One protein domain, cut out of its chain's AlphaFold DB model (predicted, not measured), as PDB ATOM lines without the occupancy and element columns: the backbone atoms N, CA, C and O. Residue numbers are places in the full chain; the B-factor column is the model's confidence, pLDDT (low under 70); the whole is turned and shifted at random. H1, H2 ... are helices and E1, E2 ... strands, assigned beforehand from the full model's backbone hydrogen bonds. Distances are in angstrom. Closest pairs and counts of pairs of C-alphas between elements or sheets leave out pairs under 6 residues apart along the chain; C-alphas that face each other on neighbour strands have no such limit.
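What this domain is: This is residues 287 to 397 of the 473 residues of an uncharacterized protein of Myxococcales bacterium (UniProt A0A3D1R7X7). Two strongly twisted sheets of four strands are stacked partly face to face as a sandwich, coming closest where E5 of one sheet packs on E2 and E3 of the other. The short helix H1 bridges the sheets between E4 and E7, and the last stretch, residues 385 to 397, folds back from E8 past E5. The printed part has 111 residues, with eight named strands and one named helix in the order E1 E2 E3 E4 E5 E6 E7 H1 E8; the class is mostly strand. The sheets, ordered E5 E6 E7 E8 and E1 E2 E3 E4, are both antiparallel. The whole is compact, with a radius of gyration of the C-alphas of 13.0 A and spans of 37 by 27 by 25 A.

Where its parts are: In one sheet, E5 covers residues 329 to 336 over 21.4 A and bends by 56 degrees at residue 333; E6 covers 340 to 347 over 22.2 A, E7 360 to 367 over 23.2 A, and E8 380 to 384, ending at C-alpha 384 (-82.284, 64.305, -32.058). In the other, E1 covers 287 to 292, beginning at C-alpha 287 (-90.349, 42.314, -37.652); E2 covers 295 to 302 over 23.2 A, E3 305 to 312 over 23.6 A, and E4 316 to 321. H1 covers 372 to 378, from C-alpha 372 (-73.722, 44.213, -26.522), 9.8 A long.

How they stand to each other: E5, E6 and E7 form a meander, each strand the antiparallel neighbour of the one before, as do E1, E2, E3 and E4. N 335 and O 342 of the hairpin E5 and E6 are 2.9 A apart, N 341 and O 366 of the hairpin E6 and E7 2.8 A, and N 363 and O 383 of E7 and E8 2.8 A. In the other sheet, N 290 and O 297 of the hairpin E1 and E2 are within hydrogen-bond range at 2.9 A, N 298 and O 309 of the hairpin E2 and E3 at 2.8 A, and N 318 and O 310 of the hairpin E3 and E4 at 2.8 A. The strands of the two sheets stand at 15 degrees. The closest C-alphas of E3 and E5, Gly 307 and Ala 331, are 4.6 A apart; those of E2 and E5, Val 299 and Ser 332, 6.1 A. E6, E7 and E8 are apart from E1, E2, E3 and E4. H1 is on the sheet of E4, with C-alphas 320 and 372 the closest at 4.7 A, and only grazes the sheet of E7, with residues 374 to 378. Every O i to N i+4 pair of H1 is within hydrogen-bond range.

The domain as a whole: The C-alphas farthest apart, Gly 293 and Pro 351, are 38.1 A apart. The printed part has no cut. The link E6 to E7, 12 residues, is long. The mean pLDDT of the printed part is 92.8, and residues 393 to 394 are under 70.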
ATOM      1  N   TYR A 287     -89.673  41.465 -36.665       84.00
ATOM      2  CA  TYR A 287     -90.349  42.314 -37.652       84.00
ATOM      3  C   TYR A 287     -89.442  42.755 -38.810       84.00
ATOM      4  O   TYR A 287     -89.844  42.647 -39.963       84.00
ATOM      5  N   GLU A 288     -88.220  43.205 -38.524       87.31
ATOM      6  CA  GLU A 288     -87.216  43.523 -39.548       87.31
ATOM      7  C   GLU A 288     -85.922  42.754 -39.282       87.31
ATOM      8  O   GLU A 288     -85.649  42.336 -38.155       87.31
ATOM      9  N   ARG A 289     -85.141  42.531 -40.343       89.69
ATOM     10  CA  ARG A 289     -83.912  41.737 -40.306       89.69
ATOM     11  C   ARG A 289     -82.896  42.210 -41.345       89.69
ATOM     12  O   ARG A 289     -83.270  42.435 -42.500       89.69
ATOM     13  N   THR A 290     -81.635  42.274 -40.930       91.81
ATOM     14  CA  THR A 290     -80.460  42.651 -41.732       91.81
ATOM     15  C   THR A 290     -79.370  41.597 -41.530       91.81
ATOM     16  O   THR A 290     -79.222  41.081 -40.424       91.81
ATOM     17  N   VAL A 291     -78.617  41.257 -42.580       93.88
ATOM     18  CA  VAL A 291     -77.563  40.224 -42.540       93.88
ATOM     19  C   VAL A 291     -76.258  40.812 -43.062       93.88
ATOM     20  O   VAL A 291     -76.258  41.414 -44.137       93.88
ATOM     21  N   VAL A 292     -75.173  40.629 -42.309       93.25
ATOM     22  CA  VAL A 292     -73.815  41.112 -42.610       93.25
ATOM     23  C   VAL A 292     -72.845  39.959 -42.347       93.25
ATOM     24  O   VAL A 292     -72.663  39.547 -41.201       93.25
ATOM     25  N   GLY A 293     -72.260  39.380 -43.401       92.88
ATOM     26  CA  GLY A 293     -71.507  38.124 -43.282       92.88
ATOM     27  C   GLY A 293     -72.367  37.014 -42.660       92.88
ATOM     28  O   GLY A 293     -73.497  36.787 -43.089       92.88
ATOM     29  N   THR A 294     -71.869  36.345 -41.620       95.06
ATOM     30  CA  THR A 294     -72.629  35.346 -40.841       95.06
ATOM     31  C   THR A 294     -73.516  35.948 -39.741       95.06
ATOM     32  O   THR A 294     -74.270  35.218 -39.100       95.06
ATOM     33  N   SER A 295     -73.451  37.264 -39.509       96.56
ATOM     34  CA  SER A 295     -74.216  37.946 -38.458       96.56
ATOM     35  C   SER A 295     -75.611  38.341 -38.933       96.56
ATOM     36  O   SER A 295     -75.772  38.917 -40.010       96.56
ATOM     37  N   VAL A 296     -76.620  38.112 -38.090       96.69
ATOM     38  CA  VAL A 296     -78.004  38.548 -38.317       96.69
ATOM     39  C   VAL A 296     -78.412  39.532 -37.226       96.69
ATOM     40  O   VAL A 296     -78.319  39.228 -36.039       96.69
ATOM     41  N   ILE A 297     -78.897  40.704 -37.624       96.31
ATOM     42  CA  ILE A 297     -79.491  41.701 -36.731       96.31
ATOM     43  C   ILE A 297     -81.006  41.683 -36.933       96.31
ATOM     44  O   ILE A 297     -81.484  41.741 -38.066       96.31
ATOM     45  N   ILE A 298     -81.763  41.589 -35.841       94.94
ATOM     46  CA  ILE A 298     -83.214  41.381 -35.833       94.94
ATOM     47  C   ILE A 298     -83.870  42.479 -34.996       94.94
ATOM     48  O   ILE A 298     -83.601  42.614 -33.801       94.94
ATOM     49  N   VAL A 299     -84.765  43.252 -35.609       93.50
ATOM     50  CA  VAL A 299     -85.631  44.207 -34.907       93.50
ATOM     51  C   VAL A 299     -86.861  43.457 -34.402       93.50
ATOM     52  O   VAL A 299     -87.585  42.827 -35.182       93.50
ATOM     53  N   VAL A 300     -87.104  43.528 -33.096       93.56
ATOM     54  CA  VAL A 300     -88.132  42.747 -32.395       93.56
ATOM     55  C   VAL A 300     -89.137  43.681 -31.730       93.56
ATOM     56  O   VAL A 300     -88.749  44.642 -31.072       93.56
ATOM     57  N   SER A 301     -90.438  43.440 -31.912       91.19
ATOM     58  CA  SER A 301     -91.492  44.313 -31.376       91.19
ATOM     59  C   SER A 301     -92.807  43.591 -31.069       91.19
ATOM     60  O   SER A 301     -93.184  42.622 -31.734       91.19
ATOM     61  N   ALA A 302     -93.513  44.093 -30.054       88.56
ATOM     62  CA  ALA A 302     -94.910  43.799 -29.715       88.56
ATOM     63  C   ALA A 302     -95.415  44.836 -28.690       88.56
ATOM     64  O   ALA A 302     -94.624  45.388 -27.929       88.56
ATOM     65  N   GLY A 303     -96.723  45.124 -28.658       80.00
ATOM     66  CA  GLY A 303     -97.351  45.893 -27.564       80.00
ATOM     67  C   GLY A 303     -96.789  47.300 -27.283       80.00
ATOM     68  O   GLY A 303     -96.877  47.765 -26.156       80.00
ATOM     69  N   GLY A 304     -96.167  47.966 -28.265       81.62
ATOM     70  CA  GLY A 304     -95.500  49.265 -28.063       81.62
ATOM     71  C   GLY A 304     -94.075  49.183 -27.489       81.62
ATOM     72  O   GLY A 304     -93.426  50.218 -27.317       81.62
ATOM     73  N   ASN A 305     -93.561  47.977 -27.236       89.69
ATOM     74  CA  ASN A 305     -92.153  47.709 -26.954       89.69
ATOM     75  C   ASN A 305     -91.411  47.341 -28.246       89.69
ATOM     76  O   ASN A 305     -91.971  46.699 -29.141       89.69
ATOM     77  N   SER A 306     -90.145  47.747 -28.332       93.19
ATOM     78  CA  SER A 306     -89.250  47.432 -29.447       93.19
ATOM     79  C   SER A 306     -87.807  47.364 -28.962       93.19
ATOM     80  O   SER A 306     -87.389  48.180 -28.138       93.19
ATOM     81  N   GLY A 307     -87.044  46.422 -29.500       95.44
ATOM     82  CA  GLY A 307     -85.609  46.315 -29.280       95.44
ATOM     83  C   GLY A 307     -84.909  45.672 -30.467       95.44
ATOM     84  O   GLY A 307     -85.533  45.346 -31.479       95.44
ATOM     85  N   ILE A 308     -83.602  45.485 -30.332       96.62
ATOM     86  CA  ILE A 308     -82.760  44.857 -31.349       96.62
ATOM     87  C   ILE A 308     -81.995  43.695 -30.713       96.62
ATOM     88  O   ILE A 308     -81.424  43.829 -29.629       96.62
ATOM     89  N   VAL A 309     -81.990  42.564 -31.408       97.44
ATOM     90  CA  VAL A 309     -81.274  41.335 -31.059       97.44
ATOM     91  C   VAL A 309     -80.249  41.045 -32.156       97.44
ATOM     92  O   VAL A 309     -80.560  41.180 -33.338       97.44
ATOM     93  N   SER A 310     -79.033  40.654 -31.781       97.56
ATOM     94  CA  SER A 310     -78.045  40.065 -32.691       97.56
ATOM     95  C   SER A 310     -78.099  38.540 -32.622       97.56
ATOM     96  O   SER A 310     -78.521  37.967 -31.620       97.56
ATOM     97  N   TRP A 311     -77.655  37.871 -33.680       97.62
ATOM     98  CA  TRP A 311     -77.389  36.437 -33.702       97.62
ATOM     99  C   TRP A 311     -76.159  36.152 -34.568       97.62
ATOM    100  O   TRP A 311     -76.013  36.740 -35.643       97.62
ATOM    101  N   THR A 312     -75.309  35.223 -34.129       96.94
ATOM    102  CA  THR A 312     -74.285  34.572 -34.967       96.94
ATOM    103  C   THR A 312     -74.285  33.058 -34.703       96.94
ATOM    104  O   THR A 312     -74.806  32.628 -33.664       96.94
ATOM    105  N   PRO A 313     -73.695  32.232 -35.592       94.56
ATOM    106  CA  PRO A 313     -73.569  30.788 -35.377       94.56
ATOM    107  C   PRO A 313     -72.807  30.402 -34.098       94.56
ATOM    108  O   PRO A 313     -73.076  29.352 -33.518       94.56
ATOM    109  N   GLU A 314     -71.855  31.232 -33.672       95.06
ATOM    110  CA  GLU A 314     -70.973  30.999 -32.525       95.06
ATOM    111  C   GLU A 314     -71.621  31.431 -31.202       95.06
ATOM    112  O   GLU A 314     -71.465  30.764 -30.179       95.06
ATOM    113  N   ASP A 315     -72.345  32.552 -31.231       95.94
ATOM    114  CA  ASP A 315     -72.784  33.277 -30.039       95.94
ATOM    115  C   ASP A 315     -74.265  33.075 -29.683       95.94
ATOM    116  O   ASP A 315     -74.664  33.346 -28.545       95.94
ATOM    117  N   GLY A 316     -75.080  32.608 -30.637       95.56
ATOM    118  CA  GLY A 316     -76.532  32.513 -30.489       95.56
ATOM    119  C   GLY A 316     -77.220  33.887 -30.401       95.56
ATOM    120  O   GLY A 316     -76.608  34.913 -30.707       95.56
ATOM    121  N   PRO A 317     -78.512  33.943 -30.018       95.50
ATOM    122  CA  PRO A 317     -79.252  35.199 -29.937       95.50
ATOM    123  C   PRO A 317     -78.842  36.019 -28.700       95.50
ATOM    124  O   PRO A 317     -78.890  35.524 -27.572       95.50
ATOM    125  N   ARG A 318     -78.489  37.295 -28.896       95.94
ATOM    126  CA  ARG A 318     -78.072  38.238 -27.844       95.94
ATOM    127  C   ARG A 318     -78.867  39.540 -27.871       95.94
ATOM    128  O   ARG A 318     -79.119  40.125 -28.921       95.94
ATOM    129  N   ASN A 319     -79.214  40.034 -26.685       96.12
ATOM    130  CA  ASN A 319     -79.875  41.326 -26.500       96.12
ATOM    131  C   ASN A 319     -78.899  42.472 -26.810       96.12
ATOM    132  O   ASN A 319     -78.146  42.886 -25.934       96.12
ATOM    133  N   LEU A 320     -78.916  42.971 -28.047       97.00
ATOM    134  CA  LEU A 320     -78.003  44.014 -28.523       97.00
ATOM    135  C   LEU A 320     -78.446  45.410 -28.052       97.00
ATOM    136  O   LEU A 320     -77.667  46.149 -27.461       97.00
ATOM    137  N   LEU A 321     -79.722  45.747 -28.263       96.69
ATOM    138  CA  LEU A 321     -80.391  46.949 -27.745       96.69
ATOM    139  C   LEU A 321     -81.805  46.556 -27.300       96.69
ATOM    140  O   LEU A 321     -82.807  46.900 -27.932       96.69
ATOM    141  N   ARG A 322     -81.874  45.718 -26.263       94.88
ATOM    142  CA  ARG A 322     -83.102  45.057 -25.808       94.88
ATOM    143  C   ARG A 322     -83.074  44.909 -24.290       94.88
ATOM    144  O   ARG A 322     -82.169  44.291 -23.740       94.88
ATOM    145  N   TRP A 323     -84.099  45.443 -23.630       94.62
ATOM    146  CA  TRP A 323     -84.203  45.494 -22.171       94.62
ATOM    147  C   TRP A 323     -85.465  44.746 -21.709       94.62
ATOM    148  O   TRP A 323     -86.555  45.312 -21.765       94.62
ATOM    149  N   PRO A 324     -85.364  43.453 -21.338       94.25
ATOM    150  CA  PRO A 324     -86.488  42.678 -20.814       94.25
ATOM    151  C   PRO A 324     -87.175  43.360 -19.625       94.25
ATOM    152  O   PRO A 324     -86.499  43.828 -18.709       94.25
ATOM    153  N   GLY A 325     -88.505  43.436 -19.643       91.56
ATOM    154  CA  GLY A 325     -89.312  44.089 -18.606       91.56
ATOM    155  C   GLY A 325     -89.244  45.628 -18.538       91.56
ATOM    156  O   GLY A 325     -90.158  46.232 -17.976       91.56
ATOM    157  N   ASP A 326     -88.235  46.290 -19.122       93.56
ATOM    158  CA  ASP A 326     -88.155  47.759 -19.172       93.56
ATOM    159  C   ASP A 326     -88.767  48.309 -20.468       93.56
ATOM    160  O   ASP A 326     -88.154  48.323 -21.535       93.56
ATOM    161  N   SER A 327     -89.995  48.810 -20.350       92.06
ATOM    162  CA  SER A 327     -90.710  49.478 -21.443       92.06
ATOM    163  C   SER A 327     -90.377  50.969 -21.591       92.06
ATOM    164  O   SER A 327     -90.782  51.568 -22.586       92.06
ATOM    165  N   SER A 328     -89.650  51.586 -20.649       94.44
ATOM    166  CA  SER A 328     -89.361  53.032 -20.657       94.44
ATOM    167  C   SER A 328     -88.416  53.460 -21.786       94.44
ATOM    168  O   SER A 328     -88.403  54.629 -22.179       94.44
ATOM    169  N   ARG A 329     -87.658  52.500 -22.322       94.50
ATOM    170  CA  ARG A 329     -86.671  52.632 -23.397       94.50
ATOM    171  C   ARG A 329     -86.991  51.692 -24.559       94.50
ATOM    172  O   ARG A 329     -87.784  50.762 -24.418       94.50
ATOM    173  N   GLY A 330     -86.385  51.929 -25.715       94.62
ATOM    174  CA  GLY A 330     -86.542  51.050 -26.871       94.62
ATOM    175  C   GLY A 330     -85.665  51.443 -28.053       94.62
ATOM    176  O   GLY A 330     -85.208  52.581 -28.155       94.62
ATOM    177  N   ALA A 331     -85.450  50.493 -28.962       95.69
ATOM    178  CA  ALA A 331     -84.676  50.698 -30.183       95.69
ATOM    179  C   ALA A 331     -85.372  50.075 -31.403       95.69
ATOM    180  O   ALA A 331     -86.071  49.064 -31.287       95.69
ATOM    181  N   SER A 332     -85.209  50.701 -32.569       94.06
ATOM    182  CA  SER A 332     -85.704  50.202 -33.857       94.06
ATOM    183  C   SER A 332     -84.958  50.854 -35.030       94.06
ATOM    184  O   SER A 332     -84.055  51.675 -34.840       94.06
ATOM    185  N   ASN A 333     -85.396  50.530 -36.247       92.44
ATOM    186  CA  ASN A 333     -85.022  51.185 -37.497       92.44
ATOM    187  C   ASN A 333     -83.525  51.040 -37.851       92.44
ATOM    188  O   ASN A 333     -82.937  51.973 -38.397       92.44
ATOM    189  N   LEU A 334     -82.888  49.912 -37.504       95.12
ATOM    190  CA  LEU A 334     -81.443  49.739 -37.664       95.12
ATOM    191  C   LEU A 334     -81.016  49.571 -39.128       95.12
ATOM    192  O   LEU A 334     -81.340  48.584 -39.787       95.12
ATOM    193  N   GLY A 335     -80.193  50.511 -39.585       95.56
ATOM    194  CA  GLY A 335     -79.409  50.421 -40.810       95.56
ATOM    195  C   GLY A 335     -77.936  50.142 -40.536       95.56
ATOM    196  O   GLY A 335     -77.414  50.489 -39.475       95.56
ATOM    197  N   THR A 336     -77.255  49.548 -41.512       96.25
ATOM    198  CA  THR A 336     -75.795  49.409 -41.526       96.25
ATOM    199  C   THR A 336     -75.283  49.183 -42.947       96.25
ATOM    200  O   THR A 336     -76.005  48.635 -43.782       96.25
ATOM    201  N   ASP A 337     -74.051  49.615 -43.204       93.94
ATOM    202  CA  ASP A 337     -73.241  49.300 -44.389       93.94
ATOM    203  C   ASP A 337     -72.253  48.137 -44.142       93.94
ATOM    204  O   ASP A 337     -71.583  47.687 -45.066       93.94
ATOM    205  N   GLY A 338     -72.189  47.625 -42.908       93.62
ATOM    206  CA  GLY A 338     -71.231  46.615 -42.452       93.62
ATOM    207  C   GLY A 338     -70.024  47.183 -41.697       93.62
ATOM    208  O   GLY A 338     -69.367  46.428 -40.985       93.62
ATOM    209  N   GLU A 339     -69.768  48.495 -41.766       95.88
ATOM    210  CA  GLU A 339     -68.739  49.174 -40.962       95.88
ATOM    211  C   GLU A 339     -69.351  49.957 -39.792       95.88
ATOM    212  O   GLU A 339     -68.788  49.996 -38.695       95.88
ATOM    213  N   VAL A 340     -70.527  50.558 -40.001       97.69
ATOM    214  CA  VAL A 340     -71.223  51.424 -39.041       97.69
ATOM    215  C   VAL A 340     -72.692  51.019 -38.922       97.69
ATOM    216  O   VAL A 340     -73.367  50.753 -39.915       97.69
ATOM    217  N   MET A 341     -73.223  50.995 -37.699       98.00
ATOM    218  CA  MET A 341     -74.654  50.840 -37.420       98.00
ATOM    219  C   MET A 341     -75.288  52.186 -37.067       98.00
ATOM    220  O   MET A 341     -74.679  53.017 -36.390       98.00
ATOM    221  N   VAL A 342     -76.540  52.382 -37.484       98.00
ATOM    222  CA  VAL A 342     -77.351  53.567 -37.172       98.00
ATOM    223  C   VAL A 342     -78.765  53.126 -36.817       98.00
ATOM    224  O   VAL A 342     -79.381  52.374 -37.565       98.00
ATOM    225  N   TRP A 343     -79.302  53.594 -35.691       97.00
ATOM    226  CA  TRP A 343     -80.646  53.234 -35.223       97.00
ATOM    227  C   TRP A 343     -81.379  54.437 -34.626       97.00
ATOM    228  O   TRP A 343     -80.790  55.489 -34.359       97.00
ATOM    229  N   THR A 344     -82.686  54.288 -34.404       95.44
ATOM    230  CA  THR A 344     -83.458  55.224 -33.582       95.44
ATOM    231  C   THR A 344     -83.655  54.635 -32.192       95.44
ATOM    232  O   THR A 344     -84.107  53.501 -32.038       95.44
ATOM    233  N   TYR A 345     -83.292  55.424 -31.183       96.25
ATOM    234  CA  TYR A 345     -83.480  55.134 -29.765       96.25
ATOM    235  C   TYR A 345     -84.561  56.054 -29.198       96.25
ATOM    236  O   TYR A 345     -84.632  57.229 -29.564       96.25
ATOM    237  N   GLY A 346     -85.400  55.516 -28.319       95.06
ATOM    238  CA  GLY A 346     -86.470  56.236 -27.636       95.06
ATOM    239  C   GLY A 346     -86.358  56.030 -26.133       95.06
ATOM    240  O   GLY A 346     -86.074  54.918 -25.685       95.06
ATOM    241  N   GLU A 347     -86.581  57.089 -25.358       95.56
ATOM    242  CA  GLU A 347     -86.441  57.066 -23.899       95.56
ATOM    243  C   GLU A 347     -87.536  57.877 -23.197       95.56
ATOM    244  O   GLU A 347     -88.040  58.870 -23.726       95.56
ATOM    245  N   GLY A 348     -87.906  57.440 -21.991       94.94
ATOM    246  CA  GLY A 348     -88.888  58.098 -21.133       94.94
ATOM    247  C   GLY A 348     -90.346  57.745 -21.438       94.94
ATOM    248  O   GLY A 348     -91.217  58.565 -21.162       94.94
ATOM    249  N   LYS A 349     -90.634  56.566 -22.010       94.25
ATOM    250  CA  LYS A 349     -92.023  56.116 -22.220       94.25
ATOM    251  C   LYS A 349     -92.722  55.881 -20.873       94.25
ATOM    252  O   LYS A 349     -92.151  55.190 -20.022       94.25
ATOM    253  N   PRO A 350     -93.943  56.399 -20.653       92.12
ATOM    254  CA  PRO A 350     -94.695  56.133 -19.435       92.12
ATOM    255  C   PRO A 350     -95.161  54.663 -19.375       92.12
ATOM    256  O   PRO A 350     -95.345  54.031 -20.420       92.12
ATOM    257  N   PRO A 351     -95.414  54.106 -18.175       88.94
ATOM    258  CA  PRO A 351     -95.982  52.766 -18.031       88.94
ATOM    259  C   PRO A 351     -97.308  52.625 -18.791       88.94
ATOM    260  O   PRO A 351     -98.233  53.407 -18.585       88.94
ATOM    261  N   GLY A 352     -97.399  51.623 -19.670       83.88
ATOM    262  CA  GLY A 352     -98.561  51.406 -20.543       83.88
ATOM    263  C   GLY A 352     -98.626  52.301 -21.791       83.88
ATOM    264  O   GLY A 352     -99.581  52.182 -22.554       83.88
ATOM    265  N   GLY A 353     -97.632  53.168 -22.016       85.56
ATOM    266  CA  GLY A 353     -97.529  53.999 -23.216       85.56
ATOM    267  C   GLY A 353     -97.210  53.203 -24.487       85.56
ATOM    268  O   GLY A 353     -96.558  52.156 -24.453       85.56
ATOM    269  N   TRP A 354     -97.643  53.732 -25.626       86.50
ATOM    270  CA  TRP A 354     -97.404  53.195 -26.962       86.50
ATOM    271  C   TRP A 354     -96.086  53.702 -27.563       86.50
ATOM    272  O   TRP A 354     -95.412  54.580 -27.034       86.50
ATOM    273  N   TYR A 355     -95.724  53.171 -28.731       78.12
ATOM    274  CA  TYR A 355     -94.492  53.484 -29.471       78.12
ATOM    275  C   TYR A 355     -94.269  54.979 -29.807       78.12
ATOM    276  O   TYR A 355     -93.182  55.343 -30.252       78.12
ATOM    277  N   HIS A 356     -95.273  55.843 -29.621       81.25
ATOM    278  CA  HIS A 356     -95.173  57.297 -29.789       81.25
ATOM    279  C   HIS A 356     -95.019  58.086 -28.478       81.25
ATOM    280  O   HIS A 356     -94.779  59.287 -28.552       81.25
ATOM    281  N   ASP A 357     -95.108  57.434 -27.315       88.81
ATOM    282  CA  ASP A 357     -95.144  58.089 -25.999       88.81
ATOM    283  C   ASP A 357     -93.759  58.201 -25.329       88.81
ATOM    284  O   ASP A 357     -93.662  58.583 -24.164       88.81
ATOM    285  N   TYR A 358     -92.670  57.870 -26.035       92.00
ATOM    286  CA  TYR A 358     -91.313  58.166 -25.562       92.00
ATOM    287  C   TYR A 358     -91.121  59.687 -25.460       92.00
ATOM    288  O   TYR A 358     -91.360  60.417 -26.423       92.00
ATOM    289  N   ALA A 359     -90.648  60.164 -24.307       93.00
ATOM    290  CA  ALA A 359     -90.405  61.584 -24.052       93.00
ATOM    291  C   ALA A 359     -89.305  62.190 -24.946       93.00
ATOM    292  O   ALA A 359     -89.271  63.404 -25.142       93.00
ATOM    293  N   SER A 360     -88.407  61.365 -25.494       93.44
ATOM    294  CA  SER A 360     -87.440  61.785 -26.510       93.44
ATOM    295  C   SER A 360     -87.119  60.671 -27.509       93.44
ATOM    296  O   SER A 360     -87.195  59.485 -27.180       93.44
ATOM    297  N   PHE A 361     -86.715  61.075 -28.716       94.56
ATOM    298  CA  PHE A 361     -86.194  60.206 -29.770       94.56
ATOM    299  C   PHE A 361     -84.838  60.742 -30.250       94.56
ATOM    300  O   PHE A 361     -84.692  61.937 -30.519       94.56
ATOM    301  N   SER A 362     -83.839  59.868 -30.366       96.00
ATOM    302  CA  SER A 362     -82.495  60.208 -30.848       96.00
ATOM    303  C   SER A 362     -82.035  59.271 -31.960       96.00
ATOM    304  O   SER A 362     -82.381  58.089 -31.999       96.00
ATOM    305  N   ILE A 363     -81.215  59.819 -32.853       97.19
ATOM    306  CA  ILE A 363     -80.457  59.086 -33.863       97.19
ATOM    307  C   ILE A 363     -79.126  58.704 -33.219       97.19
ATOM    308  O   ILE A 363     -78.407  59.568 -32.711       97.19
ATOM    309  N   MET A 364     -78.816  57.414 -33.217       98.31
ATOM    310  CA  MET A 364     -77.666  56.832 -32.528       98.31
ATOM    311  C   MET A 364     -76.776  56.085 -33.520       98.31
ATOM    312  O   MET A 364     -77.273  55.594 -34.534       98.31
ATOM    313  N   THR A 365     -75.479  55.984 -33.234       98.62
ATOM    314  CA  THR A 365     -74.528  55.241 -34.072       98.62
ATOM    315  C   THR A 365     -73.415  54.581 -33.261       98.62
ATOM    316  O   THR A 365     -73.090  55.028 -32.160       98.62
ATOM    317  N   ALA A 366     -72.828  53.529 -33.829       98.44
ATOM    318  CA  ALA A 366     -71.643  52.821 -33.354       98.44
ATOM    319  C   ALA A 366     -70.944  52.137 -34.550       98.44
ATOM    320  O   ALA A 366     -71.590  51.949 -35.584       98.44
ATOM    321  N   PRO A 367     -69.674  51.710 -34.428       98.19
ATOM    322  CA  PRO A 367     -69.102  50.707 -35.326       98.19
ATOM    323  C   PRO A 367     -69.965  49.435 -35.361       98.19
ATOM    324  O   PRO A 367     -70.655  49.125 -34.386       98.19
ATOM    325  N   PHE A 368     -69.928  48.683 -36.460       97.94
ATOM    326  CA  PHE A 368     -70.648  47.415 -36.561       97.94
ATOM    327  C   PHE A 368     -70.134  46.392 -35.537       97.94
ATOM    328  O   PHE A 368     -68.932  46.143 -35.431       97.94
ATOM    329  N   THR A 369     -71.056  45.798 -34.777       97.69
ATOM    330  CA  THR A 369     -70.773  44.721 -33.822       97.69
ATOM    331  C   THR A 369     -72.045  43.955 -33.457       97.69
ATOM    332  O   THR A 369     -73.149  44.503 -33.472       97.69
ATOM    333  N   THR A 370     -71.885  42.682 -33.100       97.69
ATOM    334  CA  THR A 370     -72.921  41.831 -32.500       97.69
ATOM    335  C   THR A 370     -72.778  41.687 -30.982       97.69
ATOM    336  O   THR A 370     -73.678  41.117 -30.359       97.69
ATOM    337  N   ASP A 371     -71.701  42.210 -30.381       97.69
ATOM    338  CA  ASP A 371     -71.453  42.202 -28.936       97.69
ATOM    339  C   ASP A 371     -72.148  43.395 -28.241       97.69
ATOM    340  O   ASP A 371     -71.801  44.552 -28.514       97.69
ATOM    341  N   PRO A 372     -73.089  43.153 -27.305       97.56
ATOM    342  CA  PRO A 372     -73.722  44.213 -26.522       97.56
ATOM    343  C   PRO A 372     -72.735  45.051 -25.697       97.56
ATOM    344  O   PRO A 372     -72.969  46.245 -25.527       97.56
ATOM    345  N   VAL A 373     -71.632  44.468 -25.208       97.44
ATOM    346  CA  VAL A 373     -70.651  45.183 -24.370       97.44
ATOM    347  C   VAL A 373     -69.823  46.147 -25.219       97.44
ATOM    348  O   VAL A 373     -69.668  47.315 -24.856       97.44
ATOM    349  N   GLN A 374     -69.344  45.701 -26.384       98.00
ATOM    350  CA  GLN A 374     -68.719  46.590 -27.363       98.00
ATOM    351  C   GLN A 374     -69.688  47.689 -27.825       98.00
ATOM    352  O   GLN A 374     -69.272  48.842 -27.957       98.00
ATOM    353  N   LEU A 375     -70.967  47.368 -28.052       98.00
ATOM    354  CA  LEU A 375     -71.948  48.364 -28.476       98.00
ATOM    355  C   LEU A 375     -72.200  49.419 -27.393       98.00
ATOM    356  O   LEU A 375     -72.149  50.608 -27.698       98.00
ATOM    357  N   GLU A 376     -72.408  49.021 -26.137       96.81
ATOM    358  CA  GLU A 376     -72.557  49.956 -25.014       96.81
ATOM    359  C   GLU A 376     -71.337  50.889 -24.920       96.81
ATOM    360  O   GLU A 376     -71.495  52.110 -24.898       96.81
ATOM    361  N   ALA A 377     -70.124  50.330 -24.986       98.12
ATOM    362  CA  ALA A 377     -68.869  51.075 -24.886       98.12
ATOM    363  C   ALA A 377     -68.529  51.977 -26.095       98.12
ATOM    364  O   ALA A 377     -67.665  52.848 -25.970       98.12
ATOM    365  N   THR A 378     -69.155  51.777 -27.262       98.25
ATOM    366  CA  THR A 378     -68.846  52.524 -28.506       98.25
ATOM    367  C   THR A 378     -70.015  53.323 -29.083       98.25
ATOM    368  O   THR A 378     -69.812  54.134 -29.991       98.25
ATOM    369  N   SER A 379     -71.228  53.134 -28.560       97.94
ATOM    370  CA  SER A 379     -72.412  53.873 -28.993       97.94
ATOM    371  C   SER A 379     -72.345  55.355 -28.622       97.94
ATOM    372  O   SER A 379     -71.909  55.744 -27.538       97.94
ATOM    373  N   ARG A 380     -72.831  56.204 -29.528       97.62
ATOM    374  CA  ARG A 380     -73.029  57.634 -29.279       97.62
ATOM    375  C   ARG A 380     -74.305  58.147 -29.924       97.62
ATOM    376  O   ARG A 380     -74.762  57.638 -30.950       97.62
ATOM    377  N   ARG A 381     -74.838  59.223 -29.353       97.81
ATOM    378  CA  ARG A 381     -75.845  60.057 -30.010       97.81
ATOM    379  C   ARG A 381     -75.205  60.775 -31.197       97.81
ATOM    380  O   ARG A 381     -74.111  61.323 -31.080       97.81
ATOM    381  N   VAL A 382     -75.900  60.766 -32.328       97.75
ATOM    382  CA  VAL A 382     -75.598  61.613 -33.486       97.75
ATOM    383  C   VAL A 382     -76.332  62.941 -33.328       97.75
ATOM    384  O   VAL A 382     -75.704  63.988 -33.393       97.75
ATOM    385  N   ARG A 383     -77.652  62.890 -33.092       96.69
ATOM    386  CA  ARG A 383     -78.543  64.053 -32.916       96.69
ATOM    387  C   ARG A 383     -79.951  63.626 -32.472       96.69
ATOM    388  O   ARG A 383     -80.223  62.431 -32.368       96.69
ATOM    389  N   ALA A 384     -80.857  64.571 -32.225       95.69
ATOM    390  CA  ALA A 384     -82.284  64.305 -32.058       95.69
ATOM    391  C   ALA A 384     -82.908  63.839 -33.380       95.69
ATOM    392  O   ALA A 384     -82.456  64.199 -34.471       95.69
ATOM    393  N   GLU A 385     -83.974  63.051 -33.289       92.06
ATOM    394  CA  GLU A 385     -84.749  62.672 -34.466       92.06
ATOM    395  C   GLU A 385     -85.590  63.850 -34.990       92.06
ATOM    396  O   GLU A 385     -86.335  64.471 -34.235       92.06
ATOM    397  N   ILE A 386     -85.483  64.137 -36.296       88.06
ATOM    398  CA  ILE A 386     -86.147  65.281 -36.961       88.06
ATOM    399  C   ILE A 386     -87.227  64.893 -37.974       88.06
ATOM    400  O   ILE A 386     -88.099  65.705 -38.261       88.06
ATOM    401  N   GLY A 387     -87.227  63.662 -38.492       78.50
ATOM    402  CA  GLY A 387     -88.283  63.164 -39.382       78.50
ATOM    403  C   GLY A 387     -89.593  62.819 -38.662       78.50
ATOM    404  O   GLY A 387     -90.576  62.423 -39.296       78.50
ATOM    405  N   GLY A 388     -89.606  62.947 -37.331       79.12
ATOM    406  CA  GLY A 388     -90.685  62.499 -36.457       79.12
ATOM    407  C   GLY A 388     -90.843  60.976 -36.433       79.12
ATOM    408  O   GLY A 388     -91.929  60.485 -36.121       79.12
ATOM    409  N   GLN A 389     -89.799  60.226 -36.794       82.44
ATOM    410  CA  GLN A 389     -89.826  58.773 -36.791       82.44
ATOM    411  C   GLN A 389     -89.841  58.212 -35.368       82.44
ATOM    412  O   GLN A 389     -89.318  58.803 -34.426       82.44
ATOM    413  N   LEU A 390     -90.463  57.045 -35.223       84.38
ATOM    414  CA  LEU A 390     -90.765  56.434 -33.935       84.38
ATOM    415  C   LEU A 390     -90.084  55.073 -33.820       84.38
ATOM    416  O   LEU A 390     -90.003  54.327 -34.795       84.38
ATOM    417  N   VAL A 391     -89.703  54.716 -32.596       84.44
ATOM    418  CA  VAL A 391     -89.234  53.374 -32.235       84.44
ATOM    419  C   VAL A 391     -90.356  52.355 -32.458       84.44
ATOM    420  O   VAL A 391     -91.265  52.218 -31.641       84.44
ATOM    421  N   GLY A 392     -90.305  51.638 -33.578       72.56
ATOM    422  CA  GLY A 392     -91.280  50.604 -33.921       72.56
ATOM    423  C   GLY A 392     -91.249  50.230 -35.401       72.56
ATOM    424  O   GLY A 392     -90.203  50.339 -36.040       72.56
ATOM    425  N   ARG A 393     -92.405  49.798 -35.926       65.12
ATOM    426  CA  ARG A 393     -92.606  49.308 -37.302       65.12
ATOM    427  C   ARG A 393     -92.536  50.418 -38.357       65.12
ATOM    428  O   ARG A 393     -93.568  50.866 -38.852       65.12
ATOM    429  N   PHE A 394     -91.329  50.870 -38.671       69.69
ATOM    430  CA  PHE A 394     -91.064  51.906 -39.666       69.69
ATOM    431  C   PHE A 394     -89.698  51.691 -40.321       69.69
ATOM    432  O   PHE A 394     -88.837  51.030 -39.748       69.69
ATOM    433  N   GLU A 395     -89.493  52.327 -41.472       83.81
ATOM    434  CA  GLU A 395     -88.278  52.249 -42.285       83.81
ATOM    435  C   GLU A 395     -86.967  52.313 -41.479       83.81
ATOM    436  O   GLU A 395     -86.647  53.320 -40.835       83.81
ATOM    437  N   SER A 396     -86.190  51.230 -41.556       91.25
ATOM    438  CA  SER A 396     -84.792  51.203 -41.129       91.25
ATOM    439  C   SER A 396     -83.894  52.076 -42.003       91.25
ATOM    440  O   SER A 396     -84.047  52.109 -43.225       91.25
ATOM    441  N   TRP A 397     -82.923  52.736 -41.363       95.38
ATOM    442  CA  TRP A 397     -81.936  53.585 -42.031       95.38
ATOM    443  C   TRP A 397     -81.236  52.865 -43.193       95.38
ATOM    444  O   TRP A 397     -80.946  51.668 -43.136       95.38
TER     445      TRP A 397